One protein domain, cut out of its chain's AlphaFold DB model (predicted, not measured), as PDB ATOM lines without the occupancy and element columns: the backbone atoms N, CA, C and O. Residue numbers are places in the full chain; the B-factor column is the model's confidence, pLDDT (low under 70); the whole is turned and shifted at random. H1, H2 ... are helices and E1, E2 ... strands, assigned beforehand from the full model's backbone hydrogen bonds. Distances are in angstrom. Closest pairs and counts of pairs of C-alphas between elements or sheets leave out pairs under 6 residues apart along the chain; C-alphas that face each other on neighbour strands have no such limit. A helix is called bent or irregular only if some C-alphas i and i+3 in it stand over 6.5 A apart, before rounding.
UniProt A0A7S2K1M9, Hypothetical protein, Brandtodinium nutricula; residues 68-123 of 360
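Overview. This is residues 68 to 123 of the 360 residues of the protein "Hypothetical protein" of Brandtodinium nutricula (UniProt A0A7S2K1M9). A small antiparallel hairpin, E1 and E2, followed directly by the short helix H3, makes one end of an elongated domain, and a V of two helices, H1 and H2, makes the other. The looping residues 92 to 102 lie between the two ends. The printed part has 56 residues with three named helices and two named strands, in the order H1, H2, E1, E2, H3; the class is mostly helix. It is only just loose, close to compact, with a radius of gyration of the C-alphas of 12.6 A and spans of 41 by 24 by 14 A.

Along the chain. E1 is residues 103 to 105, and E2 is residues 111 to 113. H3, residues 114 to 120, is 9.9 A long and ends at C-alpha 120 (225.930, 143.059, 121.503). H1, residues 68 to 81, begins at C-alpha 68 (215.300, 124.316, 123.079) and is 20.7 A long. H2, residues 85 to 91, is 10.7 A long and only just irregular: C-alphas 87 and 90 are 6.8 A apart.

Arrangement. E1 and E2 are antiparallel at 138 degrees, with N 104 and O 112 within hydrogen-bond range at 2.8 A. The closest C-alphas of E1 and H3, those of Val 104 and Arg 114, are 5.7 A apart. H1 and H2, a helical hairpin, only just touch, with 3 pairs of C-alphas within 8 A, H1 with residues 76 to 79 alone; the closest C-alphas, those of Leu 79 and Glu 85, are 5.5 A apart. They run opposite ways at a shallow tilt of 32 degrees. H3 is apart from H1 and H2. In H3 every O i to N i+4 pair is within hydrogen-bond range, in H1 7 of 10, and in H2 0 of 3, beside 2 of 4 O i to N i+3 pairs.

Size, cuts and confidence. The two C-alphas farthest apart, those of Val 82 and Arg 123, are 41.6 A apart. The printed part has no cut. The link from H2 to E1 is long, with 11 residues; the others are tight. Mean pLDDT of the printed part is 78.9; residues 68 to 84 and 122 to 123 are under 70.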
ATOM      1  N   LEU A  68     215.611 123.831 121.719       49.41
ATOM      2  CA  LEU A  68     215.300 124.316 123.079       49.41
ATOM      3  C   LEU A  68     214.316 125.495 123.069       49.41
ATOM      4  O   LEU A  68     213.408 125.534 123.899       49.41
ATOM      5  N   ALA A  69     214.434 126.405 122.100       50.53
ATOM      6  CA  ALA A  69     213.490 127.511 121.920       50.53
ATOM      7  C   ALA A  69     212.059 126.998 121.650       50.53
ATOM      8  O   ALA A  69     211.083 127.517 122.206       50.53
ATOM      9  N   ASP A  70     211.944 125.896 120.901       56.19
ATOM     10  CA  ASP A  70     210.668 125.231 120.622       56.19
ATOM     11  C   ASP A  70     210.024 124.599 121.866       56.19
ATOM     12  O   ASP A  70     208.799 124.511 121.947       56.19
ATOM     13  N   LYS A  71     210.813 124.207 122.879       54.44
ATOM     14  CA  LYS A  71     210.299 123.611 124.128       54.44
ATOM     15  C   LYS A  71     209.813 124.644 125.140       54.44
ATOM     16  O   LYS A  71     208.939 124.343 125.953       54.44
ATOM     17  N   ILE A  72     210.319 125.872 125.072       61.91
ATOM     18  CA  ILE A  72     209.931 126.932 126.011       61.91
ATOM     19  C   ILE A  72     208.668 127.657 125.573       61.91
ATOM     20  O   ILE A  72     207.916 128.117 126.425       61.91
ATOM     21  N   SER A  73     208.351 127.685 124.280       63.66
ATOM     22  CA  SER A  73     207.089 128.264 123.807       63.66
ATOM     23  C   SER A  73     205.841 127.582 124.413       63.66
ATOM     24  O   SER A  73     204.953 128.296 124.888       63.66
ATOM     25  N   PRO A  74     205.758 126.236 124.492       62.34
ATOM     26  CA  PRO A  74     204.711 125.538 125.239       62.34
ATOM     27  C   PRO A  74     204.723 125.852 126.735       62.34
ATOM     28  O   PRO A  74     203.667 126.108 127.303       62.34
ATOM     29  N   LEU A  75     205.900 125.873 127.364       57.72
ATOM     30  CA  LEU A  75     206.037 126.066 128.809       57.72
ATOM     31  C   LEU A  75     205.642 127.490 129.222       57.72
ATOM     32  O   LEU A  75     204.866 127.674 130.155       57.72
ATOM     33  N   ARG A  76     206.057 128.490 128.440       65.94
ATOM     34  CA  ARG A  76     205.604 129.877 128.552       65.94
ATOM     35  C   ARG A  76     204.098 129.967 128.347       65.94
ATOM     36  O   ARG A  76     203.434 130.548 129.186       65.94
ATOM     37  N   ARG A  77     203.534 129.313 127.324       64.44
ATOM     38  CA  ARG A  77     202.076 129.286 127.086       64.44
ATOM     39  C   ARG A  77     201.298 128.626 128.234       64.44
ATOM     40  O   ARG A  77     200.201 129.084 128.547       64.44
ATOM     41  N   CYS A  78     201.837 127.581 128.860       59.00
ATOM     42  CA  CYS A  78     201.251 126.961 130.047       59.00
ATOM     43  C   CYS A  78     201.317 127.906 131.252       59.00
ATOM     44  O   CYS A  78     200.296 128.129 131.895       59.00
ATOM     45  N   LEU A  79     202.471 128.528 131.508       61.91
ATOM     46  CA  LEU A  79     202.652 129.441 132.639       61.91
ATOM     47  C   LEU A  79     201.893 130.768 132.470       61.91
ATOM     48  O   LEU A  79     201.381 131.304 133.451       61.91
ATOM     49  N   SER A  80     201.713 131.248 131.238       65.75
ATOM     50  CA  SER A  80     200.836 132.376 130.904       65.75
ATOM     51  C   SER A  80     199.398 132.144 131.364       65.75
ATOM     52  O   SER A  80     198.762 133.058 131.881       65.75
ATOM     53  N   ARG A  81     198.875 130.916 131.225       60.84
ATOM     54  CA  ARG A  81     197.488 130.589 131.606       60.84
ATOM     55  C   ARG A  81     197.244 130.653 133.111       60.84
ATOM     56  O   ARG A  81     196.127 130.939 133.519       60.84
ATOM     57  N   VAL A  82     198.276 130.407 133.912       56.94
ATOM     58  CA  VAL A  82     198.227 130.462 135.383       56.94
ATOM     59  C   VAL A  82     198.761 131.787 135.946       56.94
ATOM     60  O   VAL A  82     198.909 131.922 137.155       56.94
ATOM     61  N   GLY A  83     199.056 132.787 135.100       65.56
ATOM     62  CA  GLY A  83     199.619 134.074 135.545       65.56
ATOM     63  C   GLY A  83     201.037 133.962 136.123       65.56
ATOM     64  O   GLY A  83     201.523 134.869 136.798       65.56
ATOM     65  N   ALA A  84     201.711 132.849 135.845       66.62
ATOM     66  CA  ALA A  84     202.999 132.444 136.389       66.62
ATOM     67  C   ALA A  84     204.193 132.873 135.512       66.62
ATOM     68  O   ALA A  84     205.308 132.385 135.689       66.62
ATOM     69  N   GLU A  85     204.000 133.796 134.565       71.88
ATOM     70  CA  GLU A  85     205.068 134.237 133.650       71.88
ATOM     71  C   GLU A  85     206.288 134.803 134.388       71.88
ATOM     72  O   GLU A  85     207.423 134.618 133.953       71.88
ATOM     73  N   ARG A  86     206.061 135.408 135.560       72.69
ATOM     74  CA  ARG A  86     207.113 135.955 136.427       72.69
ATOM     75  C   ARG A  86     208.062 134.898 137.000       72.69
ATOM     76  O   ARG A  86     209.155 135.250 137.423       72.69
ATOM     77  N   ILE A  87     207.689 133.613 137.006       74.31
ATOM     78  CA  ILE A  87     208.614 132.534 137.405       74.31
ATOM     79  C   ILE A  87     209.685 132.308 136.337       74.31
ATOM     80  O   ILE A  87     210.781 131.859 136.656       74.31
ATOM     81  N   LEU A  88     209.378 132.587 135.067       80.94
ATOM     82  CA  LEU A  88     210.328 132.379 133.980       80.94
ATOM     83  C   LEU A  88     211.316 133.531 133.841       80.94
ATOM     84  O   LEU A  88     212.399 133.307 133.315       80.94
ATOM     85  N   GLU A  89     210.988 134.733 134.320       85.31
ATOM     86  CA  GLU A  89     211.871 135.905 134.211       85.31
ATOM     87  C   GLU A  89     213.316 135.641 134.685       85.31
ATOM     88  O   GLU A  89     214.232 136.023 133.962       85.31
ATOM     89  N   PRO A  90     213.579 134.929 135.802       85.25
ATOM     90  CA  PRO A  90     214.941 134.595 136.229       85.25
ATOM     91  C   PRO A  90     215.650 133.543 135.359       85.25
ATOM     92  O   PRO A  90     216.868 133.406 135.448       85.25
ATOM     93  N   LEU A  91     214.907 132.764 134.568       86.00
ATOM     94  CA  LEU A  91     215.433 131.690 133.712       86.00
ATOM     95  C   LEU A  91     215.676 132.148 132.271       86.00
ATOM     96  O   LEU A  91     216.302 131.427 131.492       86.00
ATOM     97  N   LEU A  92     215.174 133.330 131.918       90.88
ATOM     98  CA  LEU A  92     215.313 133.922 130.600       90.88
ATOM     99  C   LEU A  92     216.393 135.003 130.629       90.88
ATOM    100  O   LEU A  92     216.489 135.810 131.550       90.88
ATOM    101  N   CYS A  93     217.196 135.048 129.575       92.81
ATOM    102  CA  CYS A  93     218.140 136.121 129.349       92.81
ATOM    103  C   CYS A  93     217.384 137.440 129.127       92.81
ATOM    104  O   CYS A  93     216.577 137.517 128.197       92.81
ATOM    105  N   PRO A  94     217.673 138.506 129.899       89.88
ATOM    106  CA  PRO A  94     216.986 139.792 129.766       89.88
ATOM    107  C   PRO A  94     217.109 140.419 128.372       89.88
ATOM    108  O   PRO A  94     216.238 141.172 127.952       89.88
ATOM    109  N   LEU A  95     218.197 140.119 127.654       89.69
ATOM    110  CA  LEU A  95     218.467 140.686 126.332       89.69
ATOM    111  C   LEU A  95     217.751 139.941 125.205       89.69
ATOM    112  O   LEU A  95     217.363 140.561 124.220       89.69
ATOM    113  N   SER A  96     217.606 138.623 125.325       91.88
ATOM    114  CA  SER A  96     217.050 137.796 124.251       91.88
ATOM    115  C   SER A  96     215.620 137.340 124.503       91.88
ATOM    116  O   SER A  96     214.919 136.992 123.558       91.88
ATOM    117  N   GLY A  97     215.185 137.308 125.765       88.94
ATOM    118  CA  GLY A  97     213.948 136.644 126.178       88.94
ATOM    119  C   GLY A  97     213.974 135.124 125.983       88.94
ATOM    120  O   GLY A  97     212.932 134.481 126.113       88.94
ATOM    121  N   GLU A  98     215.138 134.555 125.656       90.06
ATOM    122  CA  GLU A  98     215.380 133.122 125.484       90.06
ATOM    123  C   GLU A  98     215.963 132.531 126.774       90.06
ATOM    124  O   GLU A  98     216.600 133.256 127.540       90.06
ATOM    125  N   PRO A  99     215.776 131.230 127.037       87.19
ATOM    126  CA  PRO A  99     216.421 130.565 128.167       87.19
ATOM    127  C   PRO A  99     217.939 130.665 128.111       87.19
ATOM    128  O   PRO A  99     218.530 130.617 127.030       87.19
ATOM    129  N   PHE A 100     218.568 130.714 129.282       89.81
ATOM    130  CA  PHE A 100     220.018 130.604 129.374       89.81
ATOM    131  C   PHE A 100     220.503 129.224 128.907       89.81
ATOM    132  O   PHE A 100     220.125 128.194 129.466       89.81
ATOM    133  N   LEU A 101     221.377 129.226 127.906       91.00
ATOM    134  CA  LEU A 101     222.179 128.087 127.464       91.00
ATOM    135  C   LEU A 101     223.590 128.155 128.067       91.00
ATOM    136  O   LEU A 101     224.116 127.138 128.516       91.00
ATOM    137  N   ASP A 102     224.187 129.351 128.102       94.44
ATOM    138  CA  ASP A 102     225.512 129.631 128.669       94.44
ATOM    139  C   ASP A 102     225.473 130.963 129.448       94.44
ATOM    140  O   ASP A 102     225.854 132.023 128.929       94.44
ATOM    141  N   PRO A 103     224.960 130.941 130.696       92.44
ATOM    142  CA  PRO A 103     224.802 132.142 131.503       92.44
ATOM    143  C   PRO A 103     226.156 132.735 131.927       92.44
ATOM    144  O   PRO A 103     227.037 132.055 132.456       92.44
ATOM    145  N   VAL A 104     226.294 134.049 131.772       93.88
ATOM    146  CA  VAL A 104     227.403 134.876 132.260       93.88
ATOM    147  C   VAL A 104     226.876 135.974 133.170       93.88
ATOM    148  O   VAL A 104     225.882 136.618 132.857       93.88
ATOM    149  N   ILE A 105     227.552 136.201 134.294       92.25
ATOM    150  CA  ILE A 105     227.149 137.192 135.298       92.25
ATOM    151  C   ILE A 105     228.046 138.430 135.167       92.25
ATOM    152  O   ILE A 105     229.269 138.294 135.071       92.25
ATOM    153  N   ASN A 106     227.456 139.628 135.130       89.69
ATOM    154  CA  ASN A 106     228.205 140.890 135.114       89.69
ATOM    155  C   ASN A 106     228.666 141.310 136.530       89.69
ATOM    156  O   ASN A 106     228.433 140.612 137.516       89.69
ATOM    157  N   SER A 107     229.336 142.460 136.647       89.19
ATOM    158  CA  SER A 107     229.784 143.000 137.943       89.19
ATOM    159  C   SER A 107     228.644 143.340 138.905       89.19
ATOM    160  O   SER A 107     228.864 143.351 140.111       89.19
ATOM    161  N   ASP A 108     227.445 143.581 138.377       86.06
ATOM    162  CA  ASP A 108     226.257 143.979 139.138       86.06
ATOM    163  C   ASP A 108     225.401 142.768 139.554       86.06
ATOM    164  O   ASP A 108     224.335 142.924 140.146       86.06
ATOM    165  N   GLY A 109     225.853 141.544 139.250       85.00
ATOM    166  CA  GLY A 109     225.146 140.307 139.589       85.00
ATOM    167  C   GLY A 109     224.006 139.937 138.633       85.00
ATOM    168  O   GLY A 109     223.252 139.011 138.926       85.00
ATOM    169  N   GLN A 110     223.871 140.619 137.494       89.94
ATOM    170  CA  GLN A 110     222.885 140.301 136.463       89.94
ATOM    171  C   GLN A 110     223.401 139.196 135.534       89.94
ATOM    172  O   GLN A 110     224.548 139.238 135.080       89.94
ATOM    173  N   THR A 111     222.538 138.226 135.228       91.25
ATOM    174  CA  THR A 111     222.848 137.088 134.354       91.25
ATOM    175  C   THR A 111     222.418 137.372 132.915       91.25
ATOM    176  O   THR A 111     221.300 137.822 132.668       91.25
ATOM    177  N   PHE A 112     223.287 137.070 131.956       94.44
ATOM    178  CA  PHE A 112     223.069 137.233 130.520       94.44
ATOM    179  C   PHE A 112     223.501 135.981 129.756       94.44
ATOM    180  O   PHE A 112     224.305 135.200 130.245       94.44
ATOM    181  N   GLU A 113     222.998 135.788 128.542       95.88
ATOM    182  CA  GLU A 113     223.454 134.718 127.651       95.88
ATOM    183  C   GLU A 113     224.774 135.125 126.976       95.88
ATOM    184  O   GLU A 113     224.850 136.193 126.352       95.88
ATOM    185  N   ARG A 114     225.821 134.289 127.068       93.50
ATOM    186  CA  ARG A 114     227.162 134.623 126.552       93.50
ATOM    187  C   ARG A 114     227.128 134.981 125.071       93.50
ATOM    188  O   ARG A 114     227.701 136.000 124.685       93.50
ATOM    189  N   ALA A 115     226.429 134.189 124.259       91.94
ATOM    190  CA  ALA A 115     226.335 134.415 122.816       91.94
ATOM    191  C   ALA A 115     225.712 135.784 122.477       91.94
ATOM    192  O   ALA A 115     226.093 136.427 121.498       91.94
ATOM    193  N   TRP A 116     224.778 136.253 123.308       92.38
ATOM    194  CA  TRP A 116     224.152 137.561 123.153       92.38
ATOM    195  C   TRP A 116     225.072 138.696 123.579       92.38
ATOM    196  O   TRP A 116     225.199 139.673 122.843       92.38
ATOM    197  N   ILE A 117     225.776 138.549 124.702       91.19
ATOM    198  CA  ILE A 117     226.773 139.535 125.131       91.19
ATOM    199  C   ILE A 117     227.890 139.670 124.097       91.19
ATOM    200  O   ILE A 117     228.258 140.789 123.763       91.19
ATOM    201  N   GLU A 118     228.393 138.574 123.525       90.50
ATOM    202  CA  GLU A 118     229.431 138.639 122.486       90.50
ATOM    203  C   GLU A 118     228.947 139.291 121.181       90.50
ATOM    204  O   GLU A 118     229.747 139.897 120.465       90.50
ATOM    205  N   ARG A 119     227.649 139.189 120.871       88.25
ATOM    206  CA  ARG A 119     227.031 139.836 119.705       88.25
ATOM    207  C   ARG A 119     226.800 141.330 119.933       88.25
ATOM    208  O   ARG A 119     227.032 142.130 119.031       88.25
ATOM    209  N   VAL A 120     226.321 141.691 121.122       84.00
ATOM    210  CA  VAL A 120     225.930 143.059 121.503       84.00
ATOM    211  C   VAL A 120     227.138 143.901 121.910       84.00
ATOM    212  O   VAL A 120     227.184 145.091 121.609       84.00
ATOM    213  N   MET A 121     228.131 143.296 122.564       81.12
ATOM    214  CA  MET A 121     229.382 143.946 122.941       81.12
ATOM    215  C   MET A 121     230.466 143.603 121.918       81.12
ATOM    216  O   MET A 121     231.144 142.580 122.057       81.12
ATOM    217  N   PRO A 122     230.677 144.442 120.885       66.12
ATOM    218  CA  PRO A 122     231.737 144.197 119.925       66.12
ATOM    219  C   PRO A 122     233.074 144.087 120.656       66.12
ATOM    220  O   PRO A 122     233.450 144.950 121.459       66.12
ATOM    221  N   ARG A 123     233.817 143.013 120.362       63.91
ATOM    222  CA  ARG A 123     235.196 142.851 120.832       63.91
ATOM    223  C   ARG A 123     235.960 144.105 120.432       63.91
ATOM    224  O   ARG A 123     236.089 144.378 119.242       63.91
TER     225      ARG A 123